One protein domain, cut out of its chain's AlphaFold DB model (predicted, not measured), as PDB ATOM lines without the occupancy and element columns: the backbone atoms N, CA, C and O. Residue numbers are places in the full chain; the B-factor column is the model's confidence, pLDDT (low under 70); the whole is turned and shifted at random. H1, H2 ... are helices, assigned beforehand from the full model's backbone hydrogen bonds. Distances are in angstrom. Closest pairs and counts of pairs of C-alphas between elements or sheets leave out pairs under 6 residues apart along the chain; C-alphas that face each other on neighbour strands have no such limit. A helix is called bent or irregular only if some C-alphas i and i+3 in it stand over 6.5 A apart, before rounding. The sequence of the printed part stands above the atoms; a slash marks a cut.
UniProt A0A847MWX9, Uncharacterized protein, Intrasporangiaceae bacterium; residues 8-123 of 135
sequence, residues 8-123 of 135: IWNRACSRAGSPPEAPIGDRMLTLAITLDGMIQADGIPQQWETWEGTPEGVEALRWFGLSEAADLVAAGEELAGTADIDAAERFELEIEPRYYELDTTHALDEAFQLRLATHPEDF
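AT A GLANCE: This is residues 8 to 123 of the 135 residues of an uncharacterized protein of Intrasporangiaceae bacterium (UniProt A0A847MWX9). The long helix H2 lies in the middle of an elongated body, with the H4 and H5 hairpin over one side of it and H7 alongside it, running back the other way. H1 and H8 pack near its first end and H3 packs crosswise near its last; H6 reaches past that end, and H6 and H7 follow one another along one long side. The 116 printed residues hold eight named helices, H1 to H8 in chain order, and no named strand: the class is all helix. The whole is compact, with a radius of gyration of the C-alphas of 14.2 A, and spans 46 by 25 by 18 A.

IN THESE COORDINATES: H1, residues 8 to 14, begins at C-alpha 8 (200.536, 430.994, 468.329). H2, residues 24 to 42, is 27.1 A long, from C-alpha 24 at (202.788, 440.377, 460.967). H3 is residues 44 to 50, H4 residues 54 to 63 and H5 residues 67 to 75. H6, residues 85 to 101, is 23.7 A long, has a kink of 25 degrees near residue 92, and is irregular, but only just: C-alphas 93 and 96 are 6.8 A apart. H7, residues 104 to 118, is 20.5 A long. H8, residues 120 to 123, ends at C-alpha 123 (198.125, 437.837, 464.752).

HOW THE PARTS SIT: H2 is the hub, touching five helices. Its residues 26 to 34 touch H1 at a steep tilt of 48 degrees; the closest C-alphas, Ala 12 and Thr 30, are 4.6 A apart. Its residues 28 to 35 touch H4, opposite ways at a steep tilt of 58 degrees, with C-alphas Met 28 and Ala 60 closest at 4.8 A. Its residues 29 to 36 touch H7, opposite ways at a shallow tilt of 8 degrees, with C-alphas Asp 36 and Thr 105 closest at 6.9 A. Its residues 35 to 39 touch H3, about perpendicular at 75 degrees, with C-alphas Ile 39 and Gln 47 closest at 6.3 A. Its residues 24 to 26 touch H8, with C-alphas Gly 25 and Asp 122 closest at 4.8 A. H4 and H5 form a helical hairpin at 17 degrees, with C-alphas Val 58 and Ala 70 closest at 4.9 A. H5 and H6 form another at 19 degrees, touching through residues 95 to 99 of H6, with C-alphas Ala 69 and Tyr 99 closest at 6.1 A. H6 and H7 meet only through their link. H4 and H6 are apart. Every O i to N i+4 pair is within hydrogen-bond range in H1, H2, H3, H4, H5 and H7, and 10 of 13 in H6; H8 is too short for such a pair.

THE WHOLE: The C-alphas farthest apart, of Ile 85 and Glu 121, are 46.3 A from each other. The printed part has no cut and no long link. Mean pLDDT of the printed part is 90.4; residues 17 to 21 and residue 81 are under 70.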
ATOM      1  N   ILE A   8     199.718 430.046 469.101       90.88
ATOM      2  CA  ILE A   8     200.536 430.994 468.329       90.88
ATOM      3  C   ILE A   8     202.027 430.753 468.598       90.88
ATOM      4  O   ILE A   8     202.804 430.633 467.649       90.88
ATOM      5  N   TRP A   9     202.415 430.606 469.864       91.38
ATOM      6  CA  TRP A   9     203.795 430.343 470.266       91.38
ATOM      7  C   TRP A   9     204.324 429.033 469.672       91.38
ATOM      8  O   TRP A   9     205.347 429.014 468.989       91.38
ATOM      9  N   ASN A  10     203.573 427.940 469.828       89.50
ATOM     10  CA  ASN A  10     203.932 426.633 469.280       89.50
ATOM     11  C   ASN A  10     204.063 426.665 467.754       89.50
ATOM     12  O   ASN A  10     204.979 426.062 467.183       89.50
ATOM     13  N   ARG A  11     203.178 427.402 467.076       87.88
ATOM     14  CA  ARG A  11     203.267 427.627 465.632       87.88
ATOM     15  C   ARG A  11     204.516 428.418 465.254       87.88
ATOM     16  O   ARG A  11     205.136 428.079 464.246       87.88
ATOM     17  N   ALA A  12     204.886 429.435 466.029       89.25
ATOM     18  CA  ALA A  12     206.082 430.227 465.781       89.25
ATOM     19  C   ALA A  12     207.359 429.389 465.938       89.25
ATOM     20  O   ALA A  12     208.182 429.392 465.021       89.25
ATOM     21  N   CYS A  13     207.464 428.584 467.003       88.31
ATOM     22  CA  CYS A  13     208.556 427.623 467.201       88.31
ATOM     23  C   CYS A  13     208.642 426.601 466.059       88.31
ATOM     24  O   CYS A  13     209.722 426.327 465.543       88.31
ATOM     25  N   SER A  14     207.499 426.073 465.608       85.19
ATOM     26  CA  SER A  14     207.443 425.091 464.509       85.19
ATOM     27  C   SER A  14     207.906 425.651 463.158       85.19
ATOM     28  O   SER A  14     208.147 424.887 462.226       85.19
ATOM     29  N   ARG A  15     207.976 426.980 463.027       81.62
ATOM     30  CA  ARG A  15     208.343 427.706 461.802       81.62
ATOM     31  C   ARG A  15     209.699 428.404 461.906       81.62
ATOM     32  O   ARG A  15     210.051 429.152 460.993       81.62
ATOM     33  N   ALA A  16     210.440 428.190 462.994       73.44
ATOM     34  CA  ALA A  16     211.756 428.784 463.182       73.44
ATOM     35  C   ALA A  16     212.659 428.524 461.959       73.44
ATOM     36  O   ALA A  16     212.697 427.416 461.425       73.44
ATOM     37  N   GLY A  17     213.321 429.576 461.469       62.38
ATOM     38  CA  GLY A  17     214.158 429.535 460.261       62.38
ATOM     39  C   GLY A  17     213.431 429.653 458.908       62.38
ATOM     40  O   GLY A  17     214.092 429.649 457.872       62.38
ATOM     41  N   SER A  18     212.096 429.768 458.854       64.94
ATOM     42  CA  SER A  18     211.345 429.990 457.599       64.94
ATOM     43  C   SER A  18     210.008 430.711 457.844       64.94
ATOM     44  O   SER A  18     208.956 430.064 457.861       64.94
ATOM     45  N   PRO A  19     210.006 432.047 458.035       61.53
ATOM     46  CA  PRO A  19     208.778 432.798 458.280       61.53
ATOM     47  C   PRO A  19     207.860 432.759 457.038       61.53
ATOM     48  O   PRO A  19     208.262 433.215 455.966       61.53
ATOM     49  N   PRO A  20     206.629 432.224 457.139       62.66
ATOM     50  CA  PRO A  20     205.717 432.137 455.997       62.66
ATOM     51  C   PRO A  20     205.070 433.490 455.656       62.66
ATOM     52  O   PRO A  20     205.169 434.455 456.418       62.66
ATOM     53  N   GLU A  21     204.326 433.543 454.544       67.88
ATOM     54  CA  GLU A  21     203.274 434.552 454.354       67.88
ATOM     55  C   GLU A  21     202.221 434.372 455.460       67.88
ATOM     56  O   GLU A  21     201.313 433.545 455.378       67.88
ATOM     57  N   ALA A  22     202.409 435.101 456.554       74.88
ATOM     58  CA  ALA A  22     201.637 435.010 457.782       74.88
ATOM     59  C   ALA A  22     201.315 436.413 458.314       74.88
ATOM     60  O   ALA A  22     201.910 437.395 457.851       74.88
ATOM     61  N   PRO A  23     200.378 436.521 459.278       87.31
ATOM     62  CA  PRO A  23     200.164 437.744 460.044       87.31
ATOM     63  C   PRO A  23     201.488 438.354 460.516       87.31
ATOM     64  O   PRO A  23     202.455 437.636 460.787       87.31
ATOM     65  N   ILE A  24     201.545 439.683 460.609       91.81
ATOM     66  CA  ILE A  24     202.788 440.377 460.967       91.81
ATOM     67  C   ILE A  24     203.325 439.909 462.326       91.81
ATOM     68  O   ILE A  24     204.521 439.660 462.435       91.81
ATOM     69  N   GLY A  25     202.447 439.689 463.307       93.25
ATOM     70  CA  GLY A  25     202.810 439.190 464.630       93.25
ATOM     71  C   GLY A  25     203.380 437.773 464.604       93.25
ATOM     72  O   GLY A  25     204.383 437.520 465.263       93.25
ATOM     73  N   ASP A  26     202.827 436.873 463.781       91.69
ATOM     74  CA  ASP A  26     203.384 435.524 463.591       91.69
ATOM     75  C   ASP A  26     204.803 435.590 463.015       91.69
ATOM     76  O   ASP A  26     205.704 434.892 463.477       91.69
ATOM     77  N   ARG A  27     205.012 436.442 462.003       92.06
ATOM     78  CA  ARG A  27     206.329 436.612 461.378       92.06
ATOM     79  C   ARG A  27     207.355 437.161 462.365       92.06
ATOM     80  O   ARG A  27     208.450 436.612 462.446       92.06
ATOM     81  N   MET A  28     207.002 438.212 463.106       96.00
ATOM     82  CA  MET A  28     207.896 438.813 464.097       96.00
ATOM     83  C   MET A  28     208.204 437.830 465.227       96.00
ATOM     84  O   MET A  28     209.364 437.680 465.592       96.00
ATOM     85  N   LEU A  29     207.210 437.090 465.727       96.00
ATOM     86  CA  LEU A  29     207.438 436.092 466.773       96.00
ATOM     87  C   LEU A  29     208.376 434.975 466.298       96.00
ATOM     88  O   LEU A  29     209.322 434.633 467.001       96.00
ATOM     89  N   THR A  30     208.177 434.447 465.085       95.19
ATOM     90  CA  THR A  30     209.079 433.439 464.508       95.19
ATOM     91  C   THR A  30     210.507 433.965 464.357       95.19
ATOM     92  O   THR A  30     211.446 433.244 464.686       95.19
ATOM     93  N   LEU A  31     210.689 435.198 463.873       96.12
ATOM     94  CA  LEU A  31     212.013 435.808 463.710       96.12
ATOM     95  C   LEU A  31     212.717 436.014 465.057       96.12
ATOM     96  O   LEU A  31     213.873 435.627 465.187       96.12
ATOM     97  N   ALA A  32     212.014 436.549 466.059       97.06
ATOM     98  CA  ALA A  32     212.567 436.778 467.393       97.06
ATOM     99  C   ALA A  32     212.945 435.460 468.096       97.06
ATOM    100  O   ALA A  32     214.052 435.352 468.615       97.06
ATOM    101  N   ILE A  33     212.080 434.437 468.040       96.25
ATOM    102  CA  ILE A  33     212.373 433.102 468.597       96.25
ATOM    103  C   ILE A  33     213.557 432.452 467.877       96.25
ATOM    104  O   ILE A  33     214.403 431.837 468.519       96.25
ATOM    105  N   THR A  34     213.623 432.569 466.545       95.56
ATOM    106  CA  THR A  34     214.741 432.004 465.771       95.56
ATOM    107  C   THR A  34     216.050 432.678 466.164       95.56
ATOM    108  O   THR A  34     217.021 431.983 466.442       95.56
ATOM    109  N   LEU A  35     216.064 434.013 466.223       96.94
ATOM    110  CA  LEU A  35     217.245 434.779 466.599       96.94
ATOM    111  C   LEU A  35     217.730 434.413 468.005       96.94
ATOM    112  O   LEU A  35     218.886 434.031 468.157       96.94
ATOM    113  N   ASP A  36     216.851 434.499 469.008       96.94
ATOM    114  CA  ASP A  36     217.217 434.191 470.393       96.94
ATOM    115  C   ASP A  36     217.702 432.743 470.512       96.94
ATOM    116  O   ASP A  36     218.776 432.501 471.045       96.94
ATOM    117  N   GLY A  37     216.996 431.780 469.913       95.25
ATOM    118  CA  GLY A  37     217.403 430.376 469.940       95.25
ATOM    119  C   GLY A  37     218.786 430.112 469.330       95.25
ATOM    120  O   GLY A  37     219.526 429.284 469.857       95.25
ATOM    121  N   MET A  38     219.155 430.810 468.252       94.69
ATOM    122  CA  MET A  38     220.487 430.677 467.651       94.69
ATOM    123  C   MET A  38     221.571 431.350 468.500       94.69
ATOM    124  O   MET A  38     222.638 430.771 468.681       94.69
ATOM    125  N   ILE A  39     221.281 432.509 469.097       95.06
ATOM    126  CA  ILE A  39     222.200 433.159 470.043       95.06
ATOM    127  C   ILE A  39     222.437 432.268 471.267       95.06
ATOM    128  O   ILE A  39     223.575 432.085 471.671       95.06
ATOM    129  N   GLN A  40     221.391 431.659 471.830       93.25
ATOM    130  CA  GLN A  40     221.530 430.739 472.966       93.25
ATOM    131  C   GLN A  40     222.328 429.472 472.613       93.25
ATOM    132  O   GLN A  40     222.882 428.829 473.504       93.25
ATOM    133  N   ALA A  41     222.353 429.081 471.337       92.75
ATOM    134  CA  ALA A  41     223.091 427.910 470.877       92.75
ATOM    135  C   ALA A  41     224.572 428.219 470.627       92.75
ATOM    136  O   ALA A  41     225.428 427.461 471.082       92.75
ATOM    137  N   ASP A  42     224.859 429.311 469.917       90.31
ATOM    138  CA  ASP A  42     226.175 429.558 469.322       90.31
ATOM    139  C   ASP A  42     226.718 430.987 469.550       90.31
ATOM    140  O   ASP A  42     227.806 431.323 469.078       90.31
ATOM    141  N   GLY A  43     225.994 431.830 470.288       91.25
ATOM    142  CA  GLY A  43     226.369 433.212 470.586       91.25
ATOM    143  C   GLY A  43     226.000 434.214 469.485       91.25
ATOM    144  O   GLY A  43     225.647 433.871 468.354       91.25
ATOM    145  N   ILE A  44     226.079 435.504 469.819       93.06
ATOM    146  CA  ILE A  44     225.715 436.598 468.899       93.06
ATOM    147  C   ILE A  44     226.645 436.693 467.672       93.06
ATOM    148  O   ILE A  44     226.120 436.861 466.568       93.06
ATOM    149  N   PRO A  45     227.988 436.599 467.786       89.44
ATOM    150  CA  PRO A  45     228.862 436.767 466.623       89.44
ATOM    151  C   PRO A  45     228.628 435.683 465.567       89.44
ATOM    152  O   PRO A  45     228.471 435.987 464.385       89.44
ATOM    153  N   GLN A  46     228.510 434.424 466.003       88.19
ATOM    154  CA  GLN A  46     228.266 433.290 465.111       88.19
ATOM    155  C   GLN A  46     226.954 433.447 464.339       88.19
ATOM    156  O   GLN A  46     226.848 433.037 463.178       88.19
ATOM    157  N   GLN A  47     225.952 434.059 464.964       91.31
ATOM    158  CA  GLN A  47     224.655 434.249 464.348       91.31
ATOM    159  C   GLN A  47     224.710 435.175 463.127       91.31
ATOM    160  O   GLN A  47     224.146 434.854 462.081       91.31
ATOM    161  N   TRP A  48     225.464 436.271 463.219       92.06
ATOM    162  CA  TRP A  48     225.689 437.177 462.091       92.06
ATOM    163  C   TRP A  48     226.454 436.528 460.932       92.06
ATOM    164  O   TRP A  48     226.271 436.916 459.780       92.06
ATOM    165  N   GLU A  49     227.281 435.520 461.210       89.56
ATOM    166  CA  GLU A  49     228.026 434.790 460.179       89.56
ATOM    167  C   GLU A  49     227.208 433.680 459.507       89.56
ATOM    168  O   GLU A  49     227.503 433.290 458.375       89.56
ATOM    169  N   THR A  50     226.196 433.143 460.194       89.75
ATOM    170  CA  THR A  50     225.503 431.915 459.768       89.75
ATOM    171  C   THR A  50     224.043 432.100 459.397       89.75
ATOM    172  O   THR A  50     223.502 431.264 458.667       89.75
ATOM    173  N   TRP A  51     223.403 433.183 459.841       92.62
ATOM    174  CA  TRP A  51     222.002 433.448 459.553       92.62
ATOM    175  C   TRP A  51     221.795 434.793 458.868       92.62
ATOM    176  O   TRP A  51     221.883 435.860 459.477       92.62
ATOM    177  N   GLU A  52     221.402 434.737 457.594       91.19
ATOM    178  CA  GLU A  52     221.070 435.926 456.798       91.19
ATOM    179  C   GLU A  52     219.884 436.721 457.370       91.19
ATOM    180  O   GLU A  52     219.760 437.904 457.083       91.19
ATOM    181  N   GLY A  53     219.029 436.093 458.191       93.38
ATOM    182  CA  GLY A  53     217.857 436.727 458.806       93.38
ATOM    183  C   GLY A  53     218.144 437.524 460.083       93.38
ATOM    184  O   GLY A  53     217.201 437.970 460.741       93.38
ATOM    185  N   THR A  54     219.415 437.671 460.477       95.56
ATOM    186  CA  THR A  54     219.795 438.369 461.716       95.56
ATOM    187  C   THR A  54     219.275 439.810 461.771       95.56
ATOM    188  O   THR A  54     218.669 440.158 462.790       95.56
ATOM    189  N   PRO A  55     219.382 440.630 460.703       96.00
ATOM    190  CA  PRO A  55     218.787 441.967 460.684       96.00
ATOM    191  C   PRO A  55     217.276 441.963 460.961       96.00
ATOM    192  O   PRO A  55     216.782 442.752 461.765       96.00
ATOM    193  N   GLU A  56     216.521 441.052 460.346       96.00
ATOM    194  CA  GLU A  56     215.079 440.930 460.563       96.00
ATOM    195  C   GLU A  56     214.737 440.424 461.968       96.00
ATOM    196  O   GLU A  56     213.719 440.827 462.533       96.00
ATOM    197  N   GLY A  57     215.579 439.571 462.555       96.94
ATOM    198  CA  GLY A  57     215.476 439.167 463.955       96.94
ATOM    199  C   GLY A  57     215.656 440.346 464.916       96.94
ATOM    200  O   GLY A  57     214.871 440.501 465.852       96.94
ATOM    201  N   VAL A  58     216.635 441.219 464.658       98.00
ATOM    202  CA  VAL A  58     216.861 442.449 465.439       98.00
ATOM    203  C   VAL A  58     215.638 443.362 465.362       98.00
ATOM    204  O   VAL A  58     215.153 443.849 466.387       98.00
ATOM    205  N   GLU A  59     215.075 443.548 464.169       98.06
ATOM    206  CA  GLU A  59     213.841 444.321 463.998       98.06
ATOM    207  C   GLU A  59     212.638 443.671 464.694       98.06
ATOM    208  O   GLU A  59     211.791 444.374 465.249       98.06
ATOM    209  N   ALA A  60     212.573 442.340 464.746       98.00
ATOM    210  CA  ALA A  60     211.540 441.635 465.495       98.00
ATOM    211  C   ALA A  60     211.659 441.860 467.014       98.00
ATOM    212  O   ALA A  60     210.647 442.125 467.665       98.00
ATOM    213  N   LEU A  61     212.873 441.842 467.579       98.50
ATOM    214  CA  LEU A  61     213.100 442.202 468.986       98.50
ATOM    215  C   LEU A  61     212.635 443.639 469.269       98.50
ATOM    216  O   LEU A  61     211.887 443.874 470.224       98.50
ATOM    217  N   ARG A  62     212.980 444.598 468.396       98.56
ATOM    218  CA  ARG A  62     212.496 445.989 468.501       98.56
ATOM    219  C   ARG A  62     210.979 446.084 468.403       98.56
ATOM    220  O   ARG A  62     210.369 446.852 469.145       98.56
ATOM    221  N   TRP A  63     210.357 445.290 467.535       98.31
ATOM    222  CA  TRP A  63     208.904 445.241 467.392       98.31
ATOM    223  C   TRP A  63     208.217 444.789 468.687       98.31
ATOM    224  O   TRP A  63     207.183 445.346 469.050       98.31
ATOM    225  N   PHE A  64     208.806 443.858 469.439       98.44
ATOM    226  CA  PHE A  64     208.327 443.480 470.776       98.44
ATOM    227  C   PHE A  64     208.745 444.451 471.894       98.44
ATOM    228  O   PHE A  64     208.407 444.235 473.053       98.44
ATOM    229  N   GLY A  65     209.436 445.547 471.572       98.12
ATOM    230  CA  GLY A  65     209.899 446.530 472.553       98.12
ATOM    231  C   GLY A  65     211.182 446.128 473.285       98.12
ATOM    232  O   GLY A  65     211.627 446.862 474.167       98.12
ATOM    233  N   LEU A  66     211.826 445.027 472.893       98.31
ATOM    234  CA  LEU A  66     213.065 444.509 473.481       98.31
ATOM    235  C   LEU A  66     214.289 445.240 472.908       98.31
ATOM    236  O   LEU A  66     215.178 444.644 472.304       98.31
ATOM    237  N   SER A  67     214.308 446.566 473.060       98.12
ATOM    238  CA  SER A  67     215.302 447.434 472.409       98.12
ATOM    239  C   SER A  67     216.726 447.163 472.894       98.12
ATOM    240  O   SER A  67     217.639 447.145 472.082       98.12
ATOM    241  N   GLU A  68     216.919 446.889 474.188       97.38
ATOM    242  CA  GLU A  68     218.256 446.591 474.720       97.38
ATOM    243  C   GLU A  68     218.823 445.293 474.135       97.38
ATOM    244  O   GLU A  68     219.953 445.288 473.652       97.38
ATOM    245  N   ALA A  69     218.026 444.220 474.089       97.56
ATOM    246  CA  ALA A  69     218.429 442.969 473.449       97.56
ATOM    247  C   ALA A  69     218.755 443.189 471.962       97.56
ATOM    248  O   ALA A  69     219.791 442.735 471.484       97.56
ATOM    249  N   ALA A  70     217.917 443.946 471.247       98.06
ATOM    250  CA  ALA A  70     218.147 444.275 469.843       98.06
ATOM    251  C   ALA A  70     219.461 445.042 469.618       98.06
ATOM    252  O   ALA A  70     220.190 444.741 468.676       98.06
ATOM    253  N   ASP A  71     219.777 446.009 470.477       96.06
ATOM    254  CA  ASP A  71     220.986 446.825 470.352       96.06
ATOM    255  C   ASP A  71     222.257 446.026 470.684       96.06
ATOM    256  O   ASP A  71     223.272 446.190 470.006       96.06
ATOM    257  N   LEU A  72     222.201 445.119 471.668       95.00
ATOM    258  CA  LEU A  72     223.304 444.195 471.968       95.00
ATOM    259  C   LEU A  72     223.570 443.241 470.797       95.00
ATOM    260  O   LEU A  72     224.725 443.027 470.431       95.00
ATOM    261  N   VAL A  73     222.514 442.708 470.172       95.25
ATOM    262  CA  VAL A  73     222.657 441.849 468.988       95.25
ATOM    263  C   VAL A  73     223.205 442.637 467.803       95.25
ATOM    264  O   VAL A  73     224.122 442.165 467.136       95.25
ATOM    265  N   ALA A  74     222.701 443.849 467.560       94.25
ATOM    266  CA  ALA A  74     223.175 444.713 466.479       94.25
ATOM    267  C   ALA A  74     224.659 445.086 466.627       94.25
ATOM    268  O   ALA A  74     225.371 445.154 465.632       94.25
ATOM    269  N   ALA A  75     225.156 445.254 467.857       89.75
ATOM    270  CA  ALA A  75     226.581 445.486 468.101       89.75
ATOM    271  C   ALA A  75     227.475 444.320 467.630       89.75
ATOM    272  O   ALA A  75     228.658 444.526 467.369       89.75
ATOM    273  N   GLY A  76     226.923 443.108 467.505       86.50
ATOM    274  CA  GLY A  76     227.634 441.943 466.978       86.50
ATOM    275  C   GLY A  76     227.922 442.012 465.475       86.50
ATOM    276  O   GLY A  76     228.861 441.362 465.020       86.50
ATOM    277  N   GLU A  77     227.186 442.828 464.711       87.88
ATOM    278  CA  GLU A  77     227.409 442.999 463.267       87.88
ATOM    279  C   GLU A  77     228.816 443.539 462.980       87.88
ATOM    280  O   GLU A  77     229.483 443.082 462.055       87.88
ATOM    281  N   GLU A  78     229.304 444.469 463.809       80.06
ATOM    282  CA  GLU A  78     230.638 445.068 463.660       80.06
ATOM    283  C   GLU A  78     231.776 444.052 463.858       80.06
ATOM    284  O   GLU A  78     232.906 444.287 463.422       80.06
ATOM    285  N   LEU A  79     231.487 442.926 464.515       75.69
ATOM    286  CA  LEU A  79     232.455 441.875 464.820       75.69
ATOM    287  C   LEU A  79     232.365 440.686 463.879       75.69
ATOM    288  O   LEU A  79     233.344 439.957 463.731       75.69
ATOM    289  N   ALA A  80     231.222 440.487 463.234       72.19
ATOM    290  CA  ALA A  80     231.047 439.421 462.268       72.19
ATOM    291  C   ALA A  80     232.097 439.556 461.148       72.19
ATOM    292  O   ALA A  80     232.123 440.536 460.401       72.19
ATOM    293  N   GLY A  81     233.010 438.587 461.053       67.94
ATOM    294  CA  GLY A  81     234.098 438.608 460.073       67.94
ATOM    295  C   GLY A  81     235.265 439.572 460.352       67.94
ATOM    296  O   GLY A  81     236.118 439.732 459.469       67.94
ATOM    297  N   THR A  82     235.362 440.194 461.536       74.75
ATOM    298  CA  THR A  82     236.579 440.934 461.924       74.75
ATOM    299  C   THR A  82     237.682 439.989 462.408       74.75
ATOM    300  O   THR A  82     237.426 438.982 463.059       74.75
ATOM    301  N   ALA A  83     238.943 440.324 462.116       76.25
ATOM    302  CA  ALA A  83     240.115 439.660 462.707       76.25
ATOM    303  C   ALA A  83     240.644 440.405 463.952       76.25
ATOM    304  O   ALA A  83     241.748 440.121 464.423       76.25
ATOM    305  N   ASP A  84     239.895 441.399 464.439       84.38
ATOM    306  CA  ASP A  84     240.232 442.196 465.616       84.38
ATOM    307  C   ASP A  84     239.959 441.409 466.908       84.38
ATOM    308  O   ASP A  84     238.821 441.277 467.358       84.38
ATOM    309  N   ILE A  85     241.035 440.872 467.487       83.12
ATOM    310  CA  ILE A  85     241.002 440.060 468.709       83.12
ATOM    311  C   ILE A  85     240.544 440.889 469.915       83.12
ATOM    312  O   ILE A  85     239.792 440.377 470.739       83.12
ATOM    313  N   ASP A  86     240.949 442.158 470.008       85.88
ATOM    314  CA  ASP A  86     240.597 443.014 471.147       85.88
ATOM    315  C   ASP A  86     239.093 443.337 471.119       85.88
ATOM    316  O   ASP A  86     238.425 443.384 472.156       85.88
ATOM    317  N   ALA A  87     238.537 443.535 469.920       82.62
ATOM    318  CA  ALA A  87     237.108 443.758 469.736       82.62
ATOM    319  C   ALA A  87     236.280 442.496 470.050       82.62
ATOM    320  O   ALA A  87     235.242 442.603 470.708       82.62
ATOM    321  N   ALA A  88     236.760 441.316 469.641       83.00
ATOM    322  CA  ALA A  88     236.144 440.033 469.983       83.00
ATOM    323  C   ALA A  88     236.157 439.778 471.503       83.00
ATOM    324  O   ALA A  88     235.116 439.471 472.081       83.00
ATOM    325  N   GLU A  89     237.293 440.009 472.172       85.56
ATOM    326  CA  GLU A  89     237.416 439.859 473.628       85.56
ATOM    327  C   GLU A  89     236.477 440.819 474.380       85.56
ATOM    328  O   GLU A  89     235.794 440.411 475.320       85.56
ATOM    329  N   ARG A  90     236.361 442.084 473.942       82.50
ATOM    330  CA  ARG A  90     235.401 443.031 474.542       82.50
ATOM    331  C   ARG A  90     233.966 442.525 474.433       82.50
ATOM    332  O   ARG A  90     233.172 442.716 475.350       82.50
ATOM    333  N   PHE A  91     233.610 441.909 473.315       85.69
ATOM    334  CA  PHE A  91     232.256 441.422 473.105       85.69
ATOM    335  C   PHE A  91     231.918 440.244 474.012       85.69
ATOM    336  O   PHE A  91     230.893 440.293 474.695       85.69
ATOM    337  N   GLU A  92     232.806 439.250 474.070       86.62
ATOM    338  CA  GLU A  92     232.672 438.080 474.946       86.62
ATOM    339  C   GLU A  92     232.616 438.475 476.432       86.62
ATOM    340  O   GLU A  92     231.908 437.849 477.220       86.62
ATOM    341  N   LEU A  93     233.340 439.525 476.839       89.06
ATOM    342  CA  LEU A  93     233.426 439.930 478.246       89.06
ATOM    343  C   LEU A  93     232.381 440.965 478.681       89.06
ATOM    344  O   LEU A  93     232.044 441.011 479.865       89.06
ATOM    345  N   GLU A  94     231.883 441.812 477.776       87.81
ATOM    346  CA  GLU A  94     231.026 442.952 478.144       87.81
ATOM    347  C   GLU A  94     229.632 442.926 477.513       87.81
ATOM    348  O   GLU A  94     228.678 443.381 478.143       87.81
ATOM    349  N   ILE A  95     229.493 442.447 476.273       87.69
ATOM    350  CA  ILE A  95     228.235 442.554 475.515       87.69
ATOM    351  C   ILE A  95     227.428 441.269 475.633       87.69
ATOM    352  O   ILE A  95     226.254 441.308 476.002       87.69
ATOM    353  N   GLU A  96     228.056 440.131 475.361       90.06
ATOM    354  CA  GLU A  96     227.382 438.841 475.385       90.06
ATOM    355  C   GLU A  96     226.839 438.477 476.786       90.06
ATOM    356  O   GLU A  96     225.663 438.112 476.882       90.06
ATOM    357  N   PRO A  97     227.577 438.676 477.901       93.06
ATOM    358  CA  PRO A  97     227.038 438.424 479.236       93.06
ATOM    359  C   PRO A  97     225.799 439.269 479.537       93.06
ATOM    360  O   PRO A  97     224.833 438.763 480.106       93.06
ATOM    361  N   ARG A  98     225.785 440.534 479.093       93.88
ATOM    362  CA  ARG A  98     224.624 441.417 479.260       93.88
ATOM    363  C   ARG A  98     223.406 440.901 478.511       93.88
ATOM    364  O   ARG A  98     222.310 441.026 479.034       93.88
ATOM    365  N   TYR A  99     223.576 440.312 477.327       93.81
ATOM    366  CA  TYR A  99     222.455 439.708 476.604       93.81
ATOM    367  C   TYR A  99     221.849 438.542 477.395       93.81
ATOM    368  O   TYR A  99     220.632 438.477 477.553       93.81
ATOM    369  N   TYR A 100     222.680 437.655 477.952       93.19
ATOM    370  CA  TYR A 100     222.193 436.529 478.757       93.19
ATOM    371  C   TYR A 100     221.536 436.969 480.076       93.19
ATOM    372  O   TYR A 100     220.600 436.318 480.539       93.19
ATOM    373  N   GLU A 101     221.972 438.084 480.669       95.56
ATOM    374  CA  GLU A 101     221.347 438.667 481.866       95.56
ATOM    375  C   GLU A 101     219.922 439.194 481.625       95.56
ATOM    376  O   GLU A 101     219.150 439.293 482.581       95.56
ATOM    377  N   LEU A 102     219.556 439.514 480.379       94.94
ATOM    378  CA  LEU A 102     218.220 440.021 480.044       94.94
ATOM    379  C   LEU A 102     217.126 438.948 480.072       94.94
ATOM    380  O   LEU A 102     215.953 439.314 480.045       94.94
ATOM    381  N   ASP A 103     217.487 437.659 480.102       95.06
ATOM    382  CA  ASP A 103     216.546 436.538 479.954       95.06
ATOM    383  C   ASP A 103     215.578 436.773 478.776       95.06
ATOM    384  O   ASP A 103     214.351 436.803 478.915       95.06
ATOM    385  N   THR A 104     216.156 437.023 477.595       95.94
ATOM    386  CA  THR A 104     215.416 437.441 476.394       95.94
ATOM    387  C   THR A 104     214.292 436.470 476.033       95.94
ATOM    388  O   THR A 104     213.244 436.915 475.570       95.94
ATOM    389  N   THR A 105     214.452 435.169 476.298       94.75
ATOM    390  CA  THR A 105     213.396 434.171 476.088       94.75
ATOM    391  C   THR A 105     212.160 434.489 476.933       94.75
ATOM    392  O   THR A 105     211.043 434.517 476.410       94.75
ATOM    393  N   HIS A 106     212.340 434.750 478.232       96.06
ATOM    394  CA  HIS A 106     211.239 435.100 479.123       96.06
ATOM    395  C   HIS A 106     210.652 436.475 478.787       96.06
ATOM    396  O   HIS A 106     209.432 436.613 478.677       96.06
ATOM    397  N   ALA A 107     211.506 437.472 478.544       97.75
ATOM    398  CA  ALA A 107     211.072 438.814 478.162       97.75
ATOM    399  C   ALA A 107     210.257 438.812 476.853       97.75
ATOM    400  O   ALA A 107     209.291 439.567 476.716       97.75
ATOM    401  N   LEU A 108     210.608 437.944 475.899       97.75
ATOM    402  CA  LEU A 108     209.870 437.763 474.650       97.75
ATOM    403  C   LEU A 108     208.493 437.134 474.873       97.75
ATOM    404  O   LEU A 108     207.539 437.583 474.239       97.75
ATOM    405  N   ASP A 109     208.364 436.148 475.763       96.88
ATOM    406  CA  ASP A 109     207.054 435.596 476.138       96.88
ATOM    407  C   ASP A 109     206.164 436.683 476.756       96.88
ATOM    408  O   ASP A 109     205.066 436.934 476.262       96.88
ATOM    409  N   GLU A 110     206.656 437.431 477.748       97.25
ATOM    410  CA  GLU A 110     205.880 438.516 478.366       97.25
ATOM    411  C   GLU A 110     205.453 439.591 477.349       97.25
ATOM    412  O   GLU A 110     204.287 440.006 477.316       97.25
ATOM    413  N   ALA A 111     206.376 440.017 476.480       97.94
ATOM    414  CA  ALA A 111     206.098 441.000 475.439       97.94
ATOM    415  C   ALA A 111     205.087 440.481 474.407       97.94
ATOM    416  O   ALA A 111     204.198 441.222 473.971       97.94
ATOM    417  N   PHE A 112     205.181 439.201 474.040       97.56
ATOM    418  CA  PHE A 112     204.221 438.539 473.168       97.56
ATOM    419  C   PHE A 112     202.822 438.503 473.790       97.56
ATOM    420  O   PHE A 112     201.865 438.926 473.137       97.56
ATOM    421  N   GLN A 113     202.697 438.074 475.047       96.56
ATOM    422  CA  GLN A 113     201.415 438.018 475.756       96.56
ATOM    423  C   GLN A 113     200.762 439.403 475.833       96.56
ATOM    424  O   GLN A 113     199.578 439.563 475.516       96.56
ATOM    425  N   LEU A 114     201.538 440.431 476.196       96.62
ATOM    426  CA  LEU A 114     201.058 441.811 476.251       96.62
ATOM    427  C   LEU A 114     200.588 442.295 474.877       96.62
ATOM    428  O   LEU A 114     199.527 442.920 474.762       96.62
ATOM    429  N   ARG A 115     201.360 442.011 473.826       96.75
ATOM    430  CA  ARG A 115     201.024 442.447 472.475       96.75
ATOM    431  C   ARG A 115     199.806 441.721 471.923       96.75
ATOM    432  O   ARG A 115     198.947 442.370 471.344       96.75
ATOM    433  N   LEU A 116     199.656 440.422 472.171       94.94
ATOM    434  CA  LEU A 116     198.446 439.683 471.810       94.94
ATOM    435  C   LEU A 116     197.206 440.234 472.534       94.94
ATOM    436  O   LEU A 116     196.129 440.304 471.947       94.94
ATOM    437  N   ALA A 117     197.349 440.661 473.791       94.38
ATOM    438  CA  ALA A 117     196.251 441.242 474.560       94.38
ATOM    439  C   ALA A 117     195.853 442.656 474.097       94.38
ATOM    440  O   ALA A 117     194.686 443.032 474.210       94.38
ATOM    441  N   THR A 118     196.807 443.450 473.602       95.50
ATOM    442  CA  THR A 118     196.602 444.866 473.237       95.50
ATOM    443  C   THR A 118     196.401 445.098 471.740       95.50
ATOM    444  O   THR A 118     195.696 446.033 471.368       95.50
ATOM    445  N   HIS A 119     196.967 444.224 470.910       94.69
ATOM    446  CA  HIS A 119     196.951 444.251 469.447       94.69
ATOM    447  C   HIS A 119     196.705 442.846 468.863       94.69
ATOM    448  O   HIS A 119     197.527 442.331 468.096       94.69
ATOM    449  N   PRO A 120     195.592 442.173 469.212       92.38
ATOM    450  CA  PRO A 120     195.295 440.837 468.693       92.38
ATOM    451  C   PRO A 120     195.206 440.795 467.160       92.38
ATOM    452  O   PRO A 120     195.424 439.744 466.558       92.38
ATOM    453  N   GLU A 121     194.916 441.927 466.512       90.31
ATOM    454  CA  GLU A 121     194.872 442.068 465.059       90.31
ATOM    455  C   GLU A 121     196.192 441.773 464.349       90.31
ATOM    456  O   GLU A 121     196.165 441.298 463.212       90.31
ATOM    457  N   ASP A 122     197.329 441.956 465.024       92.88
ATOM    458  CA  ASP A 122     198.648 441.662 464.461       92.88
ATOM    459  C   ASP A 122     198.829 440.159 464.172       92.88
ATOM    460  O   ASP A 122     199.641 439.776 463.326       92.88
ATOM    461  N   PHE A 123     198.049 439.300 464.837       90.56
ATOM    462  CA  PHE A 123     198.125 437.837 464.752       90.56
ATOM    463  C   PHE A 123     196.976 437.215 463.944       90.56
ATOM    464  O   PHE A 123     196.864 435.991 463.848       90.56
TER     465      PHE A 123